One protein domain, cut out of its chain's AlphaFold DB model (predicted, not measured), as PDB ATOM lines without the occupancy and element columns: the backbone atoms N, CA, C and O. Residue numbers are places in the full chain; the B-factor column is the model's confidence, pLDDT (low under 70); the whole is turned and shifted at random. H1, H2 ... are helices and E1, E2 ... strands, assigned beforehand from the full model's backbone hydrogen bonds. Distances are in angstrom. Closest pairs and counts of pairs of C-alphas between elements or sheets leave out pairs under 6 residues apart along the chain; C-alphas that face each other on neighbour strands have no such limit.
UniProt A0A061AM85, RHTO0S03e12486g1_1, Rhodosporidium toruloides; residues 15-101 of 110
ATOM      1  N   ARG A  15     -61.790 -66.101  10.373       85.88
ATOM      2  CA  ARG A  15     -61.669 -66.097   8.908       85.88
ATOM      3  C   ARG A  15     -60.875 -67.270   8.362       85.88
ATOM      4  O   ARG A  15     -61.046 -67.606   7.198       85.88
ATOM      5  N   ASN A  16     -60.021 -67.864   9.192       89.56
ATOM      6  CA  ASN A  16     -59.071 -68.876   8.765       89.56
ATOM      7  C   ASN A  16     -59.104 -70.095   9.689       89.56
ATOM      8  O   ASN A  16     -59.453 -70.015  10.873       89.56
ATOM      9  N   THR A  17     -58.668 -71.218   9.133       90.31
ATOM     10  CA  THR A  17     -58.443 -72.470   9.850       90.31
ATOM     11  C   THR A  17     -56.957 -72.746   9.860       90.31
ATOM     12  O   THR A  17     -56.310 -72.637   8.828       90.31
ATOM     13  N   TYR A  18     -56.391 -73.087  11.012       91.75
ATOM     14  CA  TYR A  18     -54.944 -73.239  11.147       91.75
ATOM     15  C   TYR A  18     -54.563 -74.696  11.378       91.75
ATOM     16  O   TYR A  18     -55.242 -75.429  12.097       91.75
ATOM     17  N   PHE A  19     -53.442 -75.100  10.792       92.88
ATOM     18  CA  PHE A  19     -52.802 -76.386  10.998       92.88
ATOM     19  C   PHE A  19     -51.393 -76.196  11.545       92.88
ATOM     20  O   PHE A  19     -50.642 -75.353  11.058       92.88
ATOM     21  N   THR A  20     -51.016 -77.040  12.497       92.25
ATOM     22  CA  THR A  20     -49.628 -77.260  12.890       92.25
ATOM     23  C   THR A  20     -49.074 -78.441  12.096       92.25
ATOM     24  O   THR A  20     -49.635 -79.540  12.103       92.25
ATOM     25  N   LEU A  21     -47.959 -78.216  11.413       92.31
ATOM     26  CA  LEU A  21     -47.169 -79.213  10.709       92.31
ATOM     27  C   LEU A  21     -45.925 -79.511  11.529       92.31
ATOM     28  O   LEU A  21     -45.109 -78.616  11.720       92.31
ATOM     29  N   SER A  22     -45.750 -80.757  11.957       90.88
ATOM     30  CA  SER A  22     -44.462 -81.219  12.470       90.88
ATOM     31  C   SER A  22     -43.655 -81.805  11.316       90.88
ATOM     32  O   SER A  22     -44.139 -82.682  10.591       90.88
ATOM     33  N   THR A  23     -42.436 -81.323  11.135       88.56
ATOM     34  CA  THR A  23     -41.520 -81.682  10.054       88.56
ATOM     35  C   THR A  23     -40.276 -82.393  10.596       88.56
ATOM     36  O   THR A  23     -40.049 -82.542  11.796       88.56
ATOM     37  N   ALA A  24     -39.452 -82.937   9.702       83.88
ATOM     38  CA  ALA A  24     -38.158 -83.515  10.072       83.88
ATOM     39  C   ALA A  24     -37.033 -82.477  10.233       83.88
ATOM     40  O   ALA A  24     -35.943 -82.836  10.672       83.88
ATOM     41  N   SER A  25     -37.276 -81.230   9.832       79.62
ATOM     42  CA  SER A  25     -36.288 -80.158   9.738       79.62
ATOM     43  C   SER A  25     -36.978 -78.814   9.924       79.62
ATOM     44  O   SER A  25     -38.118 -78.659   9.506       79.62
ATOM     45  N   ALA A  26     -36.264 -77.823  10.447       79.38
ATOM     46  CA  ALA A  26     -36.793 -76.476  10.646       79.38
ATOM     47  C   ALA A  26     -36.939 -75.641   9.359       79.38
ATOM     48  O   ALA A  26     -37.233 -74.445   9.406       79.38
ATOM     49  N   ILE A  27     -36.674 -76.245   8.198       81.44
ATOM     50  CA  ILE A  27     -36.917 -75.611   6.904       81.44
ATOM     51  C   ILE A  27     -38.434 -75.564   6.682       81.44
ATOM     52  O   ILE A  27     -39.071 -76.619   6.737       81.44
ATOM     53  N   PRO A  28     -39.014 -74.384   6.386       79.69
ATOM     54  CA  PRO A  28     -40.429 -74.273   6.070       79.69
ATOM     55  C   PRO A  28     -40.831 -75.237   4.943       79.69
ATOM     56  O   PRO A  28     -40.166 -75.260   3.902       79.69
ATOM     57  N   PRO A  29     -41.902 -76.028   5.118       80.56
ATOM     58  CA  PRO A  29     -42.364 -76.940   4.085       80.56
ATOM     59  C   PRO A  29     -42.925 -76.165   2.887       80.56
ATOM     60  O   PRO A  29     -43.635 -75.171   3.051       80.56
ATOM     61  N   THR A  30     -42.653 -76.646   1.672       86.81
ATOM     62  CA  THR A  30     -43.286 -76.110   0.460       86.81
ATOM     63  C   THR A  30     -44.768 -76.460   0.475       86.81
ATOM     64  O   THR A  30     -45.130 -77.638   0.487       86.81
ATOM     65  N   LEU A  31     -45.627 -75.442   0.474       87.56
ATOM     66  CA  LEU A  31     -47.067 -75.653   0.541       87.56
ATOM     67  C   LEU A  31     -47.629 -76.097  -0.815       87.56
ATOM     68  O   LEU A  31     -47.277 -75.517  -1.845       87.56
ATOM     69  N   PRO A  32     -48.512 -77.106  -0.831       86.75
ATOM     70  CA  PRO A  32     -49.219 -77.505  -2.032       86.75
ATOM     71  C   PRO A  32     -50.293 -76.470  -2.378       86.75
ATOM     72  O   PRO A  32     -50.766 -75.716  -1.528       86.75
ATOM     73  N   THR A  33     -50.704 -76.449  -3.640       83.81
ATOM     74  CA  THR A  33     -51.834 -75.629  -4.083       83.81
ATOM     75  C   THR A  33     -53.131 -76.397  -3.855       83.81
ATOM     76  O   THR A  33     -53.212 -77.578  -4.193       83.81
ATOM     77  N   LEU A  34     -54.142 -75.738  -3.284       79.81
ATOM     78  CA  LEU A  34     -55.485 -76.308  -3.215       79.81
ATOM     79  C   LEU A  34     -56.109 -76.322  -4.620       79.81
ATOM     80  O   LEU A  34     -55.884 -75.382  -5.387       79.81
ATOM     81  N   PRO A  35     -56.864 -77.372  -4.987       70.75
ATOM     82  CA  PRO A  35     -57.584 -77.393  -6.255       70.75
ATOM     83  C   PRO A  35     -58.543 -76.195  -6.357       70.75
ATOM     84  O   PRO A  35     -59.119 -75.764  -5.358       70.75
ATOM     85  N   SER A  36     -58.666 -75.642  -7.570       59.91
ATOM     86  CA  SER A  36     -59.374 -74.385  -7.849       59.91
ATOM     87  C   SER A  36     -60.829 -74.357  -7.349       59.91
ATOM     88  O   SER A  36     -61.489 -75.395  -7.290       59.91
ATOM     89  N   PRO A  37     -61.362 -73.157  -7.059       55.59
ATOM     90  CA  PRO A  37     -62.580 -72.965  -6.285       55.59
ATOM     91  C   PRO A  37     -63.890 -73.033  -7.061       55.59
ATOM     92  O   PRO A  37     -64.881 -72.501  -6.574       55.59
ATOM     93  N   ASP A  38     -63.965 -73.723  -8.200       55.56
ATOM     94  CA  ASP A  38     -65.260 -73.892  -8.883       55.56
ATOM     95  C   ASP A  38     -66.317 -74.568  -7.972       55.56
ATOM     96  O   ASP A  38     -67.516 -74.434  -8.208       55.56
ATOM     97  N   SER A  39     -65.883 -75.210  -6.877       53.78
ATOM     98  CA  SER A  39     -66.733 -75.786  -5.824       53.78
ATOM     99  C   SER A  39     -66.860 -74.951  -4.534       53.78
ATOM    100  O   SER A  39     -67.644 -75.319  -3.661       53.78
ATOM    101  N   PHE A  40     -66.116 -73.849  -4.363       56.31
ATOM    102  CA  PHE A  40     -66.087 -73.071  -3.116       56.31
ATOM    103  C   PHE A  40     -66.630 -71.656  -3.360       56.31
ATOM    104  O   PHE A  40     -66.045 -70.885  -4.110       56.31
ATOM    105  N   ALA A  41     -67.732 -71.287  -2.699       54.84
ATOM    106  CA  ALA A  41     -68.485 -70.034  -2.900       54.84
ATOM    107  C   ALA A  41     -67.747 -68.730  -2.498       54.84
ATOM    108  O   ALA A  41     -68.366 -67.680  -2.315       54.84
ATOM    109  N   ILE A  42     -66.424 -68.773  -2.354       57.50
ATOM    110  CA  ILE A  42     -65.574 -67.660  -1.940       57.50
ATOM    111  C   ILE A  42     -64.923 -67.069  -3.193       57.50
ATOM    112  O   ILE A  42     -64.251 -67.779  -3.933       57.50
ATOM    113  N   SER A  43     -65.068 -65.755  -3.400       53.47
ATOM    114  CA  SER A  43     -64.597 -64.993  -4.577       53.47
ATOM    115  C   SER A  43     -63.125 -65.212  -4.979       53.47
ATOM    116  O   SER A  43     -62.738 -64.821  -6.080       53.47
ATOM    117  N   SER A  44     -62.297 -65.778  -4.102       58.69
ATOM    118  CA  SER A  44     -60.879 -66.069  -4.334       58.69
ATOM    119  C   SER A  44     -60.463 -67.502  -3.970       58.69
ATOM    120  O   SER A  44     -59.287 -67.828  -4.097       58.69
ATOM    121  N   GLY A  45     -61.409 -68.351  -3.550       66.94
ATOM    122  CA  GLY A  45     -61.158 -69.733  -3.143       66.94
ATOM    123  C   GLY A  45     -60.347 -69.908  -1.853       66.94
ATOM    124  O   GLY A  45     -59.654 -68.983  -1.422       66.94
ATOM    125  N   PRO A  46     -60.413 -71.096  -1.226       75.81
ATOM    126  CA  PRO A  46     -59.543 -71.431  -0.110       75.81
ATOM    127  C   PRO A  46     -58.105 -71.628  -0.598       75.81
ATOM    128  O   PRO A  46     -57.859 -72.282  -1.615       75.81
ATOM    129  N   ARG A  47     -57.136 -71.078   0.139       86.44
ATOM    130  CA  ARG A  47     -55.701 -71.201  -0.175       86.44
ATOM    131  C   ARG A  47     -54.880 -71.493   1.073       86.44
ATOM    132  O   ARG A  47     -55.254 -71.094   2.171       86.44
ATOM    133  N   LEU A  48     -53.769 -72.204   0.890       90.00
ATOM    134  CA  LEU A  48     -52.819 -72.493   1.961       90.00
ATOM    135  C   LEU A  48     -51.797 -71.361   2.076       90.00
ATOM    136  O   LEU A  48     -51.114 -71.048   1.102       90.00
ATOM    137  N   GLU A  49     -51.664 -70.786   3.267       90.38
ATOM    138  CA  GLU A  49     -50.706 -69.721   3.563       90.38
ATOM    139  C   GLU A  49     -49.783 -70.118   4.718       90.38
ATOM    140  O   GLU A  49     -50.221 -70.603   5.761       90.38
ATOM    141  N   TYR A  50     -48.479 -69.907   4.541       89.44
ATOM    142  CA  TYR A  50     -47.502 -70.148   5.596       89.44
ATOM    143  C   TYR A  50     -47.517 -68.994   6.600       89.44
ATOM    144  O   TYR A  50     -47.202 -67.862   6.243       89.44
ATOM    145  N   VAL A  51     -47.835 -69.285   7.861       89.06
ATOM    146  CA  VAL A  51     -47.948 -68.261   8.910       89.06
ATOM    147  C   VAL A  51     -46.616 -68.067   9.636       89.06
ATOM    148  O   VAL A  51     -46.212 -66.939   9.915       89.06
ATOM    149  N   GLY A  52     -45.916 -69.158   9.958       87.19
ATOM    150  CA  GLY A  52     -44.638 -69.084  10.666       87.19
ATOM    151  C   GLY A  52     -44.282 -70.345  11.453       87.19
ATOM    152  O   GLY A  52     -45.061 -71.291  11.490       87.19
ATOM    153  N   PRO A  53     -43.088 -70.404  12.060       87.12
ATOM    154  CA  PRO A  53     -42.687 -71.503  12.935       87.12
ATOM    155  C   PRO A  53     -43.342 -71.415  14.324       87.12
ATOM    156  O   PRO A  53     -43.642 -70.324  14.816       87.12
ATOM    157  N   VAL A  54     -43.500 -72.560  14.986       82.00
ATOM    158  CA  VAL A  54     -43.841 -72.655  16.410       82.00
ATOM    159  C   VAL A  54     -42.541 -72.734  17.211       82.00
ATOM    160  O   VAL A  54     -41.797 -73.704  17.126       82.00
ATOM    161  N   GLY A  55     -42.260 -71.704  18.009       71.69
ATOM    162  CA  GLY A  55     -41.041 -71.632  18.817       71.69
ATOM    163  C   GLY A  55     -39.896 -70.846  18.159       71.69
ATOM    164  O   GLY A  55     -40.083 -70.191  17.132       71.69
ATOM    165  N   PRO A  56     -38.710 -70.810  18.794       64.62
ATOM    166  CA  PRO A  56     -37.638 -69.910  18.390       64.62
ATOM    167  C   PRO A  56     -36.869 -70.393  17.147       64.62
ATOM    168  O   PRO A  56     -36.128 -71.374  17.190       64.62
ATOM    169  N   GLY A  57     -36.939 -69.602  16.072       62.56
ATOM    170  CA  GLY A  57     -35.963 -69.596  14.974       62.56
ATOM    171  C   GLY A  57     -35.871 -70.883  14.142       62.56
ATOM    172  O   GLY A  57     -36.830 -71.632  13.999       62.56
ATOM    173  N   SER A  58     -34.685 -71.130  13.573       55.62
ATOM    174  CA  SER A  58     -34.358 -72.245  12.665       55.62
ATOM    175  C   SER A  58     -34.205 -73.608  13.358       55.62
ATOM    176  O   SER A  58     -33.511 -74.481  12.844       55.62
ATOM    177  N   MET A  59     -34.777 -73.772  14.551       57.81
ATOM    178  CA  MET A  59     -34.845 -75.045  15.282       57.81
ATOM    179  C   MET A  59     -36.288 -75.504  15.511       57.81
ATOM    180  O   MET A  59     -36.490 -76.580  16.061       57.81
ATOM    181  N   ALA A  60     -37.277 -74.709  15.092       72.31
ATOM    182  CA  ALA A  60     -38.677 -75.090  15.146       72.31
ATOM    183  C   ALA A  60     -38.968 -76.135  14.067       72.31
ATOM    184  O   ALA A  60     -39.017 -75.809  12.886       72.31
ATOM    185  N   ASP A  61     -39.152 -77.383  14.481       83.44
ATOM    186  CA  ASP A  61     -39.659 -78.478  13.654       83.44
ATOM    187  C   ASP A  61     -41.192 -78.460  13.552       83.44
ATOM    188  O   ASP A  61     -41.795 -79.369  12.991       83.44
ATOM    189  N   GLU A  62     -41.830 -77.422  14.086       88.75
ATOM    190  CA  GLU A  62     -43.258 -77.188  13.997       88.75
ATOM    191  C   GLU A  62     -43.549 -75.882  13.255       88.75
ATOM    192  O   GLU A  62     -42.935 -74.841  13.490       88.75
ATOM    193  N   HIS A  63     -44.519 -75.934  12.348       89.12
ATOM    194  CA  HIS A  63     -44.860 -74.852  11.435       89.12
ATOM    195  C   HIS A  63     -46.373 -74.649  11.388       89.12
ATOM    196  O   HIS A  63     -47.124 -75.610  11.279       89.12
ATOM    197  N   VAL A  64     -46.828 -73.401  11.422       90.38
ATOM    198  CA  VAL A  64     -48.241 -73.038  11.307       90.38
ATOM    199  C   VAL A  64     -48.572 -72.670   9.865       90.38
ATOM    200  O   VAL A  64     -47.888 -71.853   9.242       90.38
ATOM    201  N   VAL A  65     -49.654 -73.252   9.360       91.69
ATOM    202  CA  VAL A  65     -50.221 -72.987   8.034       91.69
ATOM    203  C   VAL A  65     -51.698 -72.655   8.183       91.69
ATOM    204  O   VAL A  65     -52.407 -73.326   8.929       91.69
ATOM    205  N   ALA A  66     -52.166 -71.633   7.482       91.75
ATOM    206  CA  ALA A  66     -53.567 -71.256   7.417       91.75
ATOM    207  C   ALA A  66     -54.218 -71.823   6.153       91.75
ATOM    208  O   ALA A  66     -53.618 -71.813   5.082       91.75
ATOM    209  N   VAL A  67     -55.462 -72.272   6.271       90.69
ATOM    210  CA  VAL A  67     -56.428 -72.321   5.179       90.69
ATOM    211  C   VAL A  67     -57.186 -71.005   5.236       90.69
ATOM    212  O   VAL A  67     -58.016 -70.793   6.126       90.69
ATOM    213  N   GLU A  68     -56.840 -70.095   4.338       87.81
ATOM    214  CA  GLU A  68     -57.476 -68.788   4.283       87.81
ATOM    215  C   GLU A  68     -58.890 -68.874   3.714       87.81
ATOM    216  O   GLU A  68     -59.156 -69.629   2.776       87.81
ATOM    217  N   GLY A  69     -59.786 -68.058   4.270       82.75
ATOM    218  CA  GLY A  69     -61.171 -67.944   3.814       82.75
ATOM    219  C   GLY A  69     -62.127 -68.978   4.405       82.75
ATOM    220  O   GLY A  69     -63.302 -68.944   4.061       82.75
ATOM    221  N   ILE A  70     -61.654 -69.857   5.294       83.69
ATOM    222  CA  ILE A  70     -62.495 -70.820   6.012       83.69
ATOM    223  C   ILE A  70     -62.361 -70.593   7.508       83.69
ATOM    224  O   ILE A  70     -61.323 -70.900   8.095       83.69
ATOM    225  N   ALA A  71     -63.417 -70.088   8.141       84.12
ATOM    226  CA  ALA A  71     -63.438 -69.900   9.584       84.12
ATOM    227  C   ALA A  71     -63.381 -71.247  10.320       84.12
ATOM    228  O   ALA A  71     -63.931 -72.255   9.879       84.12
ATOM    229  N   THR A  72     -62.717 -71.276  11.472       81.12
ATOM    230  CA  THR A  72     -62.605 -72.525  12.233       81.12
ATOM    231  C   THR A  72     -63.936 -72.882  12.891       81.12
ATOM    232  O   THR A  72     -64.527 -72.058  13.587       81.12
ATOM    233  N   GLY A  73     -64.370 -74.137  12.740       73.56
ATOM    234  CA  GLY A  73     -65.585 -74.652  13.382       73.56
ATOM    235  C   GLY A  73     -66.872 -74.394  12.600       73.56
ATOM    236  O   GLY A  73     -67.963 -74.565  13.146       73.56
ATOM    237  N   THR A  74     -66.767 -74.003  11.334       72.50
ATOM    238  CA  THR A  74     -67.924 -73.982  10.450       72.50
ATOM    239  C   THR A  74     -68.396 -75.400  10.123       72.50
ATOM    240  O   THR A  74     -67.635 -76.367  10.163       72.50
ATOM    241  N   SER A  75     -69.701 -75.544   9.883       71.56
ATOM    242  CA  SER A  75     -70.347 -76.838   9.608       71.56
ATOM    243  C   SER A  75     -70.856 -76.947   8.170       71.56
ATOM    244  O   SER A  75     -71.641 -77.846   7.865       71.56
ATOM    245  N   GLU A  76     -70.451 -76.031   7.289       78.00
ATOM    246  CA  GLU A  76     -70.806 -76.119   5.877       78.00
ATOM    247  C   GLU A  76     -70.021 -77.256   5.220       78.00
ATOM    248  O   GLU A  76     -68.811 -77.390   5.398       78.00
ATOM    249  N   VAL A  77     -70.724 -78.097   4.459       76.12
ATOM    250  CA  VAL A  77     -70.153 -79.302   3.830       76.12
ATOM    251  C   VAL A  77     -68.937 -78.956   2.967       76.12
ATOM    252  O   VAL A  77     -67.906 -79.613   3.060       76.12
ATOM    253  N   THR A  78     -69.036 -77.879   2.194       75.06
ATOM    254  CA  THR A  78     -67.969 -77.351   1.336       75.06
ATOM    255  C   THR A  78     -66.727 -76.948   2.128       75.06
ATOM    256  O   THR A  78     -65.603 -77.229   1.722       75.06
ATOM    257  N   GLU A  79     -66.898 -76.315   3.282       77.25
ATOM    258  CA  GLU A  79     -65.782 -75.884   4.123       77.25
ATOM    259  C   GLU A  79     -65.107 -77.073   4.816       77.25
ATOM    260  O   GLU A  79     -63.877 -77.139   4.870       77.25
ATOM    261  N   ILE A  80     -65.891 -78.061   5.262       81.81
ATOM    262  CA  ILE A  80     -65.370 -79.324   5.806       81.81
ATOM    263  C   ILE A  80     -64.531 -80.057   4.750       81.81
ATOM    264  O   ILE A  80     -63.423 -80.510   5.050       81.81
ATOM    265  N   GLU A  81     -65.024 -80.150   3.514       84.94
ATOM    266  CA  GLU A  81     -64.308 -80.787   2.403       84.94
ATOM    267  C   GLU A  81     -62.992 -80.073   2.079       84.94
ATOM    268  O   GLU A  81     -61.957 -80.727   1.940       84.94
ATOM    269  N   ALA A  82     -62.999 -78.740   2.021       84.25
ATOM    270  CA  ALA A  82     -61.787 -77.959   1.783       84.25
ATOM    271  C   ALA A  82     -60.735 -78.158   2.883       84.25
ATOM    272  O   ALA A  82     -59.543 -78.275   2.597       84.25
ATOM    273  N   VAL A  83     -61.170 -78.216   4.142       88.19
ATOM    274  CA  VAL A  83     -60.291 -78.409   5.299       88.19
ATOM    275  C   VAL A  83     -59.701 -79.822   5.327       88.19
ATOM    276  O   VAL A  83     -58.505 -79.984   5.597       88.19
ATOM    277  N   GLU A  84     -60.488 -80.854   5.018       89.94
ATOM    278  CA  GLU A  84     -59.975 -82.225   4.918       89.94
ATOM    279  C   GLU A  84     -59.067 -82.415   3.693       89.94
ATOM    280  O   GLU A  84     -58.027 -83.070   3.809       89.94
ATOM    281  N   GLU A  85     -59.364 -81.782   2.554       89.44
ATOM    282  CA  GLU A  85     -58.472 -81.812   1.388       89.44
ATOM    283  C   GLU A  85     -57.152 -81.086   1.677       89.44
ATOM    284  O   GLU A  85     -56.076 -81.626   1.405       89.44
ATOM    285  N   ALA A  86     -57.200 -79.920   2.328       90.62
ATOM    286  CA  ALA A  86     -56.013 -79.220   2.813       90.62
ATOM    287  C   ALA A  86     -55.156 -80.117   3.708       90.62
ATOM    288  O   ALA A  86     -53.959 -80.287   3.470       90.62
ATOM    289  N   LYS A  87     -55.767 -80.766   4.698       92.56
ATOM    290  CA  LYS A  87     -55.080 -81.709   5.588       92.56
ATOM    291  C   LYS A  87     -54.478 -82.892   4.828       92.56
ATOM    292  O   LYS A  87     -53.367 -83.317   5.158       92.56
ATOM    293  N   ARG A  88     -55.173 -83.432   3.819       92.44
ATOM    294  CA  ARG A  88     -54.674 -84.526   2.972       92.44
ATOM    295  C   ARG A  88     -53.438 -84.100   2.183       92.44
ATOM    296  O   ARG A  88     -52.440 -84.820   2.194       92.44
ATOM    297  N   LEU A  89     -53.487 -82.934   1.543       92.00
ATOM    298  CA  LEU A  89     -52.375 -82.394   0.762       92.00
ATOM    299  C   LEU A  89     -51.171 -82.073   1.648       92.00
ATOM    300  O   LEU A  89     -50.052 -82.447   1.311       92.00
ATOM    301  N   LEU A  90     -51.397 -81.462   2.811       92.19
ATOM    302  CA  LEU A  90     -50.343 -81.147   3.776       92.19
ATOM    303  C   LEU A  90     -49.632 -82.405   4.295       92.19
ATOM    304  O   LEU A  90     -48.413 -82.398   4.441       92.19
ATOM    305  N   LYS A  91     -50.357 -83.509   4.515       92.44
ATOM    306  CA  LYS A  91     -49.754 -84.805   4.879       92.44
ATOM    307  C   LYS A  91     -48.891 -85.403   3.769       92.44
ATOM    308  O   LYS A  91     -47.984 -86.171   4.066       92.44
ATOM    309  N   ALA A  92     -49.192 -85.092   2.510       91.69
ATOM    310  CA  ALA A  92     -48.432 -85.573   1.361       91.69
ATOM    311  C   ALA A  92     -47.163 -84.743   1.090       91.69
ATOM    312  O   ALA A  92     -46.342 -85.140   0.263       91.69
ATOM    313  N   VAL A  93     -46.980 -83.605   1.772       90.44
ATOM    314  CA  VAL A  93     -45.777 -82.779   1.628       90.44
ATOM    315  C   VAL A  93     -44.560 -83.533   2.151       90.44
ATOM    316  O   VAL A  93     -44.539 -84.052   3.269       90.44
ATOM    317  N   GLN A  94     -43.505 -83.565   1.339       87.19
ATOM    318  CA  GLN A  94     -42.260 -84.222   1.700       87.19
ATOM    319  C   GLN A  94     -41.678 -83.628   2.990       87.19
ATOM    320  O   GLN A  94     -41.487 -82.421   3.110       87.19
ATOM    321  N   GLY A  95     -41.358 -84.498   3.948       87.56
ATOM    322  CA  GLY A  95     -40.754 -84.099   5.219       87.56
ATOM    323  C   GLY A  95     -41.752 -83.726   6.318       87.56
ATOM    324  O   GLY A  95     -41.311 -83.534   7.452       87.56
ATOM    325  N   VAL A  96     -43.060 -83.689   6.032       90.44
ATOM    326  CA  VAL A  96     -44.112 -83.587   7.055       90.44
ATOM    327  C   VAL A  96     -44.320 -84.952   7.714       90.44
ATOM    328  O   VAL A  96     -44.532 -85.961   7.047       90.44
ATOM    329  N   LYS A  97     -44.257 -84.984   9.045       90.88
ATOM    330  CA  LYS A  97     -44.497 -86.177   9.873       90.88
ATOM    331  C   LYS A  97     -45.912 -86.207  10.433       90.88
ATOM    332  O   LYS A  97     -46.515 -87.272  10.545       90.88
ATOM    333  N   ARG A  98     -46.431 -85.042  10.826       91.69
ATOM    334  CA  ARG A  98     -47.735 -84.901  11.481       91.69
ATOM    335  C   ARG A  98     -48.393 -83.600  11.052       91.69
ATOM    336  O   ARG A  98     -47.717 -82.591  10.887       91.69
ATOM    337  N   VAL A  99     -49.713 -83.647  10.905       92.56
ATOM    338  CA  VAL A  99     -50.565 -82.491  10.615       92.56
ATOM    339  C   VAL A  99     -51.695 -82.485  11.628       92.56
ATOM    340  O   VAL A  99     -52.439 -83.466  11.713       92.56
ATOM    341  N   GLU A 100     -51.823 -81.398  12.378       92.38
ATOM    342  CA  GLU A 100     -52.845 -81.227  13.411       92.38
ATOM    343  C   GLU A 100     -53.608 -79.938  13.185       92.38
ATOM    344  O   GLU A 100     -53.004 -78.903  12.940       92.38
ATOM    345  N   MET A 101     -54.933 -79.979  13.279       90.56
ATOM    346  CA  MET A 101     -55.724 -78.754  13.248       90.56
ATOM    347  C   MET A 101     -55.607 -78.048  14.595       90.56
ATOM    348  O   MET A 101     -55.859 -78.651  15.641       90.56
TER     349      MET A 101
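AT A GLANCE: This is residues 15 to 101 of the 110 residues of the protein "RHTO0S03e12486g1_1" of Rhodosporidium toruloides (UniProt A0A061AM85). A strongly twisted sheet of four antiparallel strands forms one layer, and a single helix, H1, packs slantwise over one face of it as the second layer. A long stretch with no named element, residues 24 to 46, runs back along the length of the domain from the end of E1 to the beginning of E2. The printed part has 87 residues, with the named elements in the order E1, E2, E3, H1, E4; the sheet runs E2, E3, E1, E4, and the class is mixed, helices and strands. The whole is compact, with a radius of gyration of the C-alphas of 12.9 A, and elongated in outline, spanning 38 by 21 by 19 A.

HOW THE PARTS SIT: The inner strands of the sheet are E1, residues 16 to 23, and E3, residues 62 to 68, antiparallel at 153 degrees; N 21 and O 63 are 2.7 A apart, within hydrogen-bond range. E2, residues 47 to 53, is an edge strand and forms a hairpin with E3, with N 49 and O 66 2.9 A apart. E4, residues 96 to 101, is the other edge strand, antiparallel to E1 at 153 degrees, with N 20 and O 100 2.8 A apart. E2 and E4 are apart. From edge to edge the strands' lines turn by 75 degrees. H1, residues 77 to 92, is on the sheet at a height of 9.2 A. It lies over E3, with 6 of its C-alphas falling on E3 and 2 on E1, so that E1 only just misses being under it too. On the local plane it stands at 35 degrees to E3, slantwise to the strands. The closest C-alphas of H1 and E4 are those of Lys 91 and Val 99, 6.2 A apart; those of H1 and E3 are Val 67 and Val 83, 7.2 A apart. E3, H1 and E4 make a split strand-helix-strand unit, two strands running the same way with E1 between them in the sheet, and its crossover is right-handed. In H1 every O i to N i+4 pair is within hydrogen-bond range.

IN THESE COORDINATES: E1 is 21.8 A from first to last C-alpha and begins at C-alpha 16, (-59.071, -68.876, 8.765). E2 measures 18.5 A, E3 19.2 A and E4 14.0 A. H1 measures 22.7 A and begins at C-alpha 77, (-70.153, -79.302, 3.830). E4 ends at C-alpha 101, (-55.724, -78.754, 13.248).

THE WHOLE: The two C-alphas farthest apart are those of Asp 38 and Pro 56, 39.0 A. The printed part has no cut. The link from E1 to E2, 23 residues, is long, and that from H1 to E4 is tight. The mean pLDDT of the printed part is 81.3, and residues 36 to 45 and 56 to 59 are under 70.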